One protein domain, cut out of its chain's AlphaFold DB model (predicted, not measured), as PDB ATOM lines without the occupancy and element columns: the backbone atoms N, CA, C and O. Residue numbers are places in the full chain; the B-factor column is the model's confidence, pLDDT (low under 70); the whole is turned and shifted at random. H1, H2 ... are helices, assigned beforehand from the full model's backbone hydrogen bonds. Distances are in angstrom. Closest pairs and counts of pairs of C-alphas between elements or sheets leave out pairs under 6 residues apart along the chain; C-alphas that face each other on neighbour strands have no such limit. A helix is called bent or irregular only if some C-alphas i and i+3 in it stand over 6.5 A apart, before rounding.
ATOM      1  N   TYR A  17     186.292 140.231 239.724       89.31
ATOM      2  CA  TYR A  17     187.492 140.071 240.550       89.31
ATOM      3  C   TYR A  17     187.515 141.043 241.738       89.31
ATOM      4  O   TYR A  17     187.974 140.682 242.821       89.31
ATOM      5  N   ASP A  18     186.929 142.233 241.586       91.56
ATOM      6  CA  ASP A  18     186.770 143.181 242.691       91.56
ATOM      7  C   ASP A  18     185.917 142.619 243.844       91.56
ATOM      8  O   ASP A  18     186.201 142.898 245.006       91.56
ATOM      9  N   GLN A  19     184.945 141.736 243.581       93.75
ATOM     10  CA  GLN A  19     184.172 141.084 244.646       93.75
ATOM     11  C   GLN A  19     185.039 140.150 245.500       93.75
ATOM     12  O   GLN A  19     184.787 139.981 246.698       93.75
ATOM     13  N   VAL A  20     186.062 139.536 244.898       94.00
ATOM     14  CA  VAL A  20     187.058 138.731 245.616       94.00
ATOM     15  C   VAL A  20     187.921 139.644 246.483       94.00
ATOM     16  O   VAL A  20     188.082 139.378 247.673       94.00
ATOM     17  N   LEU A  21     188.412 140.756 245.925       94.94
ATOM     18  CA  LEU A  21     189.185 141.748 246.680       94.94
ATOM     19  C   LEU A  21     188.379 142.322 247.854       94.94
ATOM     20  O   LEU A  21     188.891 142.390 248.968       94.94
ATOM     21  N   ALA A  22     187.098 142.627 247.647       96.06
ATOM     22  CA  ALA A  22     186.203 143.125 248.684       96.06
ATOM     23  C   ALA A  22     185.977 142.106 249.816       96.06
ATOM     24  O   ALA A  22     185.835 142.490 250.977       96.06
ATOM     25  N   GLN A  23     185.942 140.802 249.511       96.38
ATOM     26  CA  GLN A  23     185.870 139.752 250.536       96.38
ATOM     27  C   GLN A  23     187.134 139.721 251.398       96.38
ATOM     28  O   GLN A  23     187.025 139.704 252.624       96.38
ATOM     29  N   TYR A  24     188.315 139.779 250.778       95.88
ATOM     30  CA  TYR A  24     189.577 139.841 251.517       95.88
ATOM     31  C   TYR A  24     189.708 141.129 252.329       95.88
ATOM     32  O   TYR A  24     190.118 141.066 253.484       95.88
ATOM     33  N   ALA A  25     189.295 142.276 251.783       95.88
ATOM     34  CA  ALA A  25     189.274 143.541 252.514       95.88
ATOM     35  C   ALA A  25     188.392 143.444 253.770       95.88
ATOM     36  O   ALA A  25     188.837 143.783 254.864       95.88
ATOM     37  N   ARG A  26     187.175 142.888 253.657       95.94
ATOM     38  CA  ARG A  26     186.296 142.653 254.819       95.94
ATOM     39  C   ARG A  26     186.912 141.715 255.854       95.94
ATOM     40  O   ARG A  26     186.773 141.968 257.045       95.94
ATOM     41  N   TRP A  27     187.572 140.645 255.415       96.00
ATOM     42  CA  TRP A  27     188.243 139.713 256.322       96.00
ATOM     43  C   TRP A  27     189.430 140.361 257.051       96.00
ATOM     44  O   TRP A  27     189.571 140.183 258.254       96.00
ATOM     45  N   LEU A  28     190.247 141.165 256.363       95.88
ATOM     46  CA  LEU A  28     191.335 141.911 257.004       95.88
ATOM     47  C   LEU A  28     190.787 142.928 258.015       95.88
ATOM     48  O   LEU A  28     191.261 142.994 259.147       95.88
ATOM     49  N   ASN A  29     189.743 143.667 257.633       93.81
ATOM     50  CA  ASN A  29     189.103 144.680 258.475       93.81
ATOM     51  C   ASN A  29     188.341 144.101 259.680       93.81
ATOM     52  O   ASN A  29     188.024 144.848 260.601       93.81
ATOM     53  N   SER A  30     188.042 142.799 259.713       94.62
ATOM     54  CA  SER A  30     187.385 142.173 260.869       94.62
ATOM     55  C   SER A  30     188.332 141.940 262.055       94.62
ATOM     56  O   SER A  30     187.890 141.472 263.101       94.62
ATOM     57  N   GLY A  31     189.629 142.235 261.896       90.62
ATOM     58  CA  GLY A  31     190.664 141.965 262.896       90.62
ATOM     59  C   GLY A  31     191.177 140.522 262.882       90.62
ATOM     60  O   GLY A  31     192.070 140.178 263.650       90.62
ATOM     61  N   ALA A  32     190.671 139.674 261.979       88.81
ATOM     62  CA  ALA A  32     191.080 138.273 261.864       88.81
ATOM     63  C   ALA A  32     192.504 138.075 261.301       88.81
ATOM     64  O   ALA A  32     192.986 136.945 261.239       88.81
ATOM     65  N   SER A  33     193.173 139.151 260.878       87.94
ATOM     66  CA  SER A  33     194.506 139.108 260.271       87.94
ATOM     67  C   SER A  33     195.647 138.949 261.281       87.94
ATOM     68  O   SER A  33     196.732 138.522 260.891       87.94
ATOM     69  N   GLY A  34     195.430 139.319 262.550       90.25
ATOM     70  CA  GLY A  34     196.499 139.410 263.552       90.25
ATOM     71  C   GLY A  34     197.526 140.520 263.282       90.25
ATOM     72  O   GLY A  34     198.590 140.512 263.891       90.25
ATOM     73  N   ALA A  35     197.241 141.446 262.360       92.94
ATOM     74  CA  ALA A  35     198.112 142.581 262.062       92.94
ATOM     75  C   ALA A  35     197.987 143.684 263.126       92.94
ATOM     76  O   ALA A  35     196.887 143.949 263.609       92.94
ATOM     77  N   ASP A  36     199.089 144.388 263.409       93.94
ATOM     78  CA  ASP A  36     199.097 145.540 264.327       93.94
ATOM     79  C   ASP A  36     198.199 146.688 263.833       93.94
ATOM     80  O   ASP A  36     197.586 147.403 264.625       93.94
ATOM     81  N   GLN A  37     198.105 146.866 262.510       95.50
ATOM     82  CA  GLN A  37     197.243 147.855 261.871       95.50
ATOM     83  C   GLN A  37     196.777 147.361 260.497       95.50
ATOM     84  O   GLN A  37     197.558 146.820 259.714       95.50
ATOM     85  N   VAL A  38     195.506 147.605 260.177       96.50
ATOM     86  CA  VAL A  38     194.934 147.389 258.842       96.50
ATOM     87  C   VAL A  38     194.540 148.742 258.254       96.50
ATOM     88  O   VAL A  38     193.802 149.501 258.877       96.50
ATOM     89  N   ILE A  39     195.046 149.047 257.055       96.94
ATOM     90  CA  ILE A  39     194.735 150.271 256.303       96.94
ATOM     91  C   ILE A  39     193.985 149.865 255.030       96.94
ATOM     92  O   ILE A  39     194.569 149.283 254.114       96.94
ATOM     93  N   ASP A  40     192.686 150.161 254.969       96.50
ATOM     94  CA  ASP A  40     191.808 149.720 253.881       96.50
ATOM     95  C   ASP A  40     191.903 150.607 252.628       96.50
ATOM     96  O   ASP A  40     191.090 151.505 252.389       96.50
ATOM     97  N   LEU A  41     192.900 150.335 251.787       97.19
ATOM     98  CA  LEU A  41     193.045 151.021 250.501       97.19
ATOM     99  C   LEU A  41     191.960 150.628 249.488       97.19
ATOM    100  O   LEU A  41     191.610 151.444 248.634       97.19
ATOM    101  N   HIS A  42     191.410 149.410 249.577       96.56
ATOM    102  CA  HIS A  42     190.332 148.956 248.690       96.56
ATOM    103  C   HIS A  42     189.075 149.802 248.901       96.56
ATOM    104  O   HIS A  42     188.557 150.388 247.947       96.56
ATOM    105  N   GLY A  43     188.643 149.947 250.154       96.38
ATOM    106  CA  GLY A  43     187.497 150.766 250.534       96.38
ATOM    107  C   GLY A  43     187.672 152.234 250.149       96.38
ATOM    108  O   GLY A  43     186.748 152.852 249.617       96.38
ATOM    109  N   VAL A  44     188.864 152.811 250.347       96.88
ATOM    110  CA  VAL A  44     189.125 154.203 249.940       96.88
ATOM    111  C   VAL A  44     189.012 154.384 248.424       96.88
ATOM    112  O   VAL A  44     188.316 155.294 247.963       96.88
ATOM    113  N   LEU A  45     189.658 153.521 247.634       96.69
ATOM    114  CA  LEU A  45     189.674 153.640 246.174       96.69
ATOM    115  C   LEU A  45     188.289 153.397 245.557       96.69
ATOM    116  O   LEU A  45     187.866 154.152 244.678       96.69
ATOM    117  N   THR A  46     187.557 152.386 246.029       95.38
ATOM    118  CA  THR A  46     186.211 152.063 245.523       95.38
ATOM    119  C   THR A  46     185.199 153.159 245.848       95.38
ATOM    120  O   THR A  46     184.450 153.584 244.965       95.38
ATOM    121  N   ASN A  47     185.232 153.713 247.064       96.69
ATOM    122  CA  ASN A  47     184.392 154.851 247.438       96.69
ATOM    123  C   ASN A  47     184.715 156.103 246.614       96.69
ATOM    124  O   ASN A  47     183.804 156.830 246.207       96.69
ATOM    125  N   TYR A  48     185.999 156.363 246.351       96.69
ATOM    126  CA  TYR A  48     186.413 157.473 245.497       96.69
ATOM    127  C   TYR A  48     185.886 157.314 244.067       96.69
ATOM    128  O   TYR A  48     185.267 158.234 243.530       96.69
ATOM    129  N   LEU A  49     186.058 156.128 243.473       95.19
ATOM    130  CA  LEU A  49     185.535 155.799 242.146       95.19
ATOM    131  C   LEU A  49     184.016 155.973 242.072       95.19
ATOM    132  O   LEU A  49     183.531 156.644 241.162       95.19
ATOM    133  N   ALA A  50     183.274 155.425 243.037       96.00
ATOM    134  CA  ALA A  50     181.818 155.532 243.084       96.00
ATOM    135  C   ALA A  50     181.358 156.998 243.124       96.00
ATOM    136  O   ALA A  50     180.494 157.396 242.344       96.00
ATOM    137  N   LYS A  51     181.985 157.830 243.968       97.19
ATOM    138  CA  LYS A  51     181.680 159.269 244.062       97.19
ATOM    139  C   LYS A  51     182.001 160.019 242.769       97.19
ATOM    140  O   LYS A  51     181.198 160.832 242.320       97.19
ATOM    141  N   ARG A  52     183.155 159.760 242.145       96.12
ATOM    142  CA  ARG A  52     183.551 160.417 240.885       96.12
ATOM    143  C   ARG A  52     182.616 160.039 239.737       96.12
ATOM    144  O   ARG A  52     182.208 160.911 238.971       96.12
ATOM    145  N   ARG A  53     182.194 158.774 239.678       97.25
ATOM    146  CA  ARG A  53     181.290 158.257 238.642       97.25
ATOM    147  C   ARG A  53     179.865 158.796 238.705       97.25
ATOM    148  O   ARG A  53     179.192 158.790 237.683       97.25
ATOM    149  N   GLN A  54     179.433 159.354 239.839       97.81
ATOM    150  CA  GLN A  54     178.168 160.102 239.906       97.81
ATOM    151  C   GLN A  54     178.162 161.335 238.989       97.81
ATOM    152  O   GLN A  54     177.099 161.774 238.566       97.81
ATOM    153  N   ARG A  55     179.338 161.908 238.692       97.12
ATOM    154  CA  ARG A  55     179.493 163.086 237.820       97.12
ATOM    155  C   ARG A  55     180.086 162.737 236.458       97.12
ATOM    156  O   ARG A  55     179.752 163.373 235.465       97.12
ATOM    157  N   THR A  56     180.970 161.746 236.419       96.94
ATOM    158  CA  THR A  56     181.705 161.332 235.219       96.94
ATOM    159  C   THR A  56     181.645 159.806 235.110       96.94
ATOM    160  O   THR A  56     182.526 159.131 235.648       96.94
ATOM    161  N   PRO A  57     180.588 159.239 234.494       96.62
ATOM    162  CA  PRO A  57     180.311 157.798 234.534       96.62
ATOM    163  C   PRO A  57     181.447 156.899 234.026       96.62
ATOM    164  O   PRO A  57     181.617 155.784 234.513       96.62
ATOM    165  N   ASP A  58     182.251 157.393 233.087       94.75
ATOM    166  CA  ASP A  58     183.391 156.713 232.469       94.75
ATOM    167  C   ASP A  58     184.724 156.925 233.214       94.75
ATOM    168  O   ASP A  58     185.769 156.451 232.771       94.75
ATOM    169  N   PHE A  59     184.714 157.601 234.370       94.88
ATOM    170  CA  PHE A  59     185.927 157.846 235.148       94.88
ATOM    171  C   PHE A  59     186.618 156.538 235.574       94.88
ATOM    172  O   PHE A  59     185.987 155.594 236.071       94.88
ATOM    173  N   VAL A  60     187.947 156.515 235.440       92.56
ATOM    174  CA  VAL A  60     188.815 155.408 235.861       92.56
ATOM    175  C   VAL A  60     190.027 155.933 236.630       92.56
ATOM    176  O   VAL A  60     190.638 156.922 236.238       92.56
ATOM    177  N   LEU A  61     190.408 155.228 237.699       92.06
ATOM    178  CA  LEU A  61     191.693 155.436 238.378       92.06
ATOM    179  C   LEU A  61     192.822 154.632 237.726       92.06
ATOM    180  O   LEU A  61     193.971 155.042 237.813       92.06
ATOM    181  N   ALA A  62     192.501 153.515 237.072       91.44
ATOM    182  CA  ALA A  62     193.440 152.631 236.393       91.44
ATOM    183  C   ALA A  62     192.889 152.297 235.003       91.44
ATOM    184  O   ALA A  62     191.789 151.756 234.893       91.44
ATOM    185  N   ARG A  63     193.631 152.622 233.938       89.56
ATOM    186  CA  ARG A  63     193.178 152.365 232.555       89.56
ATOM    187  C   ARG A  63     193.108 150.878 232.222       89.56
ATOM    188  O   ARG A  63     192.265 150.472 231.435       89.56
ATOM    189  N   ASP A  64     193.992 150.088 232.814       87.94
ATOM    190  CA  ASP A  64     194.037 148.633 232.666       87.94
ATOM    191  C   ASP A  64     193.264 147.895 233.773       87.94
ATOM    192  O   ASP A  64     193.299 146.671 233.831       87.94
ATOM    193  N   GLY A  65     192.587 148.633 234.660       86.75
ATOM    194  CA  GLY A  65     191.857 148.077 235.799       86.75
ATOM    195  C   GLY A  65     192.731 147.555 236.945       86.75
ATOM    196  O   GLY A  65     192.174 147.055 237.915       86.75
ATOM    197  N   ILE A  66     194.065 147.671 236.866       87.69
ATOM    198  CA  ILE A  66     194.996 147.127 237.870       87.69
ATOM    199  C   ILE A  66     195.915 148.209 238.436       87.69
ATOM    200  O   ILE A  66     196.066 148.284 239.652       87.69
ATOM    201  N   HIS A  67     196.528 149.041 237.592       91.62
ATOM    202  CA  HIS A  67     197.569 149.987 237.997       91.62
ATOM    203  C   HIS A  67     196.997 151.406 238.112       91.62
ATOM    204  O   HIS A  67     196.722 152.040 237.083       91.62
ATOM    205  N   PRO A  68     196.802 151.933 239.337       94.12
ATOM    206  CA  PRO A  68     196.306 153.287 239.511       94.12
ATOM    207  C   PRO A  68     197.243 154.312 238.865       94.12
ATOM    208  O   PRO A  68     198.464 154.192 238.904       94.12
ATOM    209  N   ALA A  69     196.668 155.360 238.288       93.06
ATOM    210  CA  ALA A  69     197.399 156.532 237.837       93.06
ATOM    211  C   ALA A  69     197.893 157.361 239.038       93.06
ATOM    212  O   ALA A  69     197.643 157.030 240.201       93.06
ATOM    213  N   ALA A  70     198.558 158.485 238.758       93.88
ATOM    214  CA  ALA A  70     199.101 159.378 239.784       93.88
ATOM    215  C   ALA A  70     198.060 159.793 240.846       93.88
ATOM    216  O   ALA A  70     198.369 159.784 242.032       93.88
ATOM    217  N   GLU A  71     196.820 160.085 240.439       94.50
ATOM    218  CA  GLU A  71     195.714 160.433 241.348       94.50
ATOM    219  C   GLU A  71     195.381 159.293 242.325       94.50
ATOM    220  O   GLU A  71     195.200 159.524 243.518       94.50
ATOM    221  N   GLY A  72     195.367 158.044 241.847       95.62
ATOM    222  CA  GLY A  72     195.120 156.879 242.696       95.62
ATOM    223  C   GLY A  72     196.282 156.599 243.646       95.62
ATOM    224  O   GLY A  72     196.060 156.397 244.838       95.62
ATOM    225  N   HIS A  73     197.523 156.672 243.155       95.94
ATOM    226  CA  HIS A  73     198.712 156.568 244.008       95.94
ATOM    227  C   HIS A  73     198.752 157.658 245.083       95.94
ATOM    228  O   HIS A  73     199.112 157.372 246.225       95.94
ATOM    229  N   ARG A  74     198.344 158.889 244.746       94.56
ATOM    230  CA  ARG A  74     198.243 159.992 245.703       94.56
ATOM    231  C   ARG A  74     197.238 159.683 246.807       94.56
ATOM    232  O   ARG A  74     197.592 159.768 247.979       94.56
ATOM    233  N   LEU A  75     196.031 159.260 246.437       95.69
ATOM    234  CA  LEU A  75     194.983 158.898 247.391       95.69
ATOM    235  C   LEU A  75     195.421 157.761 248.328       95.69
ATOM    236  O   LEU A  75     195.180 157.822 249.535       95.69
ATOM    237  N   MET A  76     196.111 156.747 247.796       97.12
ATOM    238  CA  MET A  76     196.679 155.663 248.605       97.12
ATOM    239  C   MET A  76     197.734 156.183 249.585       97.12
ATOM    240  O   MET A  76     197.680 155.856 250.768       97.12
ATOM    241  N   GLY A  77     198.668 157.014 249.111       95.56
ATOM    242  CA  GLY A  77     199.724 157.593 249.941       95.56
ATOM    243  C   GLY A  77     199.170 158.439 251.085       95.56
ATOM    244  O   GLY A  77     199.532 158.225 252.238       95.56
ATOM    245  N   GLU A  78     198.232 159.343 250.797       94.50
ATOM    246  CA  GLU A  78     197.588 160.175 251.821       94.50
ATOM    247  C   GLU A  78     196.807 159.344 252.843       94.50
ATOM    248  O   GLU A  78     196.830 159.653 254.031       94.50
ATOM    249  N   THR A  79     196.148 158.267 252.407       95.94
ATOM    250  CA  THR A  79     195.427 157.359 253.313       95.94
ATOM    251  C   THR A  79     196.380 156.699 254.306       95.94
ATOM    252  O   THR A  79     196.087 156.653 255.499       95.94
ATOM    253  N   ILE A  80     197.536 156.230 253.827       97.00
ATOM    254  CA  ILE A  80     198.563 155.619 254.677       97.00
ATOM    255  C   ILE A  80     199.131 156.649 255.657       97.00
ATOM    256  O   ILE A  80     199.192 156.386 256.854       97.00
ATOM    257  N   LEU A  81     199.492 157.840 255.172       95.12
ATOM    258  CA  LEU A  81     200.057 158.903 256.010       95.12
ATOM    259  C   LEU A  81     199.082 159.325 257.118       95.12
ATOM    260  O   LEU A  81     199.474 159.389 258.283       95.12
ATOM    261  N   ARG A  82     197.796 159.509 256.792       94.38
ATOM    262  CA  ARG A  82     196.755 159.814 257.785       94.38
ATOM    263  C   ARG A  82     196.591 158.694 258.811       94.38
ATOM    264  O   ARG A  82     196.453 158.984 259.995       94.38
ATOM    265  N   ALA A  83     196.642 157.432 258.383       95.00
ATOM    266  CA  ALA A  83     196.575 156.286 259.292       95.00
ATOM    267  C   ALA A  83     197.779 156.207 260.251       95.00
ATOM    268  O   ALA A  83     197.654 155.655 261.343       95.00
ATOM    269  N   TRP A  84     198.918 156.792 259.876       95.44
ATOM    270  CA  TRP A  84     200.103 156.948 260.727       95.44
ATOM    271  C   TRP A  84     200.137 158.266 261.517       95.44
ATOM    272  O   TRP A  84     201.156 158.599 262.115       95.44
ATOM    273  N   GLY A  85     199.032 159.017 261.548       94.31
ATOM    274  CA  GLY A  85     198.916 160.259 262.319       94.31
ATOM    275  C   GLY A  85     199.450 161.508 261.613       94.31
ATOM    276  O   GLY A  85     199.493 162.575 262.220       94.31
TER     277      GLY A  85
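What this domain is: This is residues 17 to 85 of the 151 residues of an uncharacterized protein of Bryobacterales bacterium (UniProt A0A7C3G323). Three helices make a loose trio: H1, the longest, and H3 lie on two sides of the beginning of H2, which slants away from between them; residues 54 to 69 then loop back to H3. Look for 69 printed residues, all helix by class, in the order H1, H2, H3, with no named strand. The whole is only just compact, close to loose, with a radius of gyration of the C-alphas of 13.1 A and spans of 38 by 28 by 21 A.

Where its parts are: Find C-alpha 17 at (187.492, 140.071, 240.550); from there H1 runs 21.7 A to residue 32, irregular, with C-alphas 29 and 32 7.5 A apart. H2 is residues 41 to 53, 18.2 A. H3, residues 70 to 83, runs 19.9 A to C-alpha 83 at (196.575, 156.286, 259.292).

How they stand to each other: H1, with residues 21 to 25 alone, touches residues 42 to 43 of H2, closest at the C-alphas of Ala 25 and His 42, 6.7 A; they run opposite ways at a steep tilt of 47 degrees. H2, with residues 41 to 45 alone, touches H3, closest at the C-alphas of Leu 41 and Met 76, 6.2 A, opposite ways at a steep 49 degrees. H1 and H3 are apart. Every O i to N i+4 pair is within hydrogen-bond range in H2 and H3, and 10 of 12 in H1.

The domain as a whole: The C-alphas of Gly 34 and Arg 55, the two farthest apart, are 38.9 A apart. The link from H2 to H3 is long; residues 31 to 36 stand free. The printed part has no cut, and no printed residue is under 70 in pLDDT.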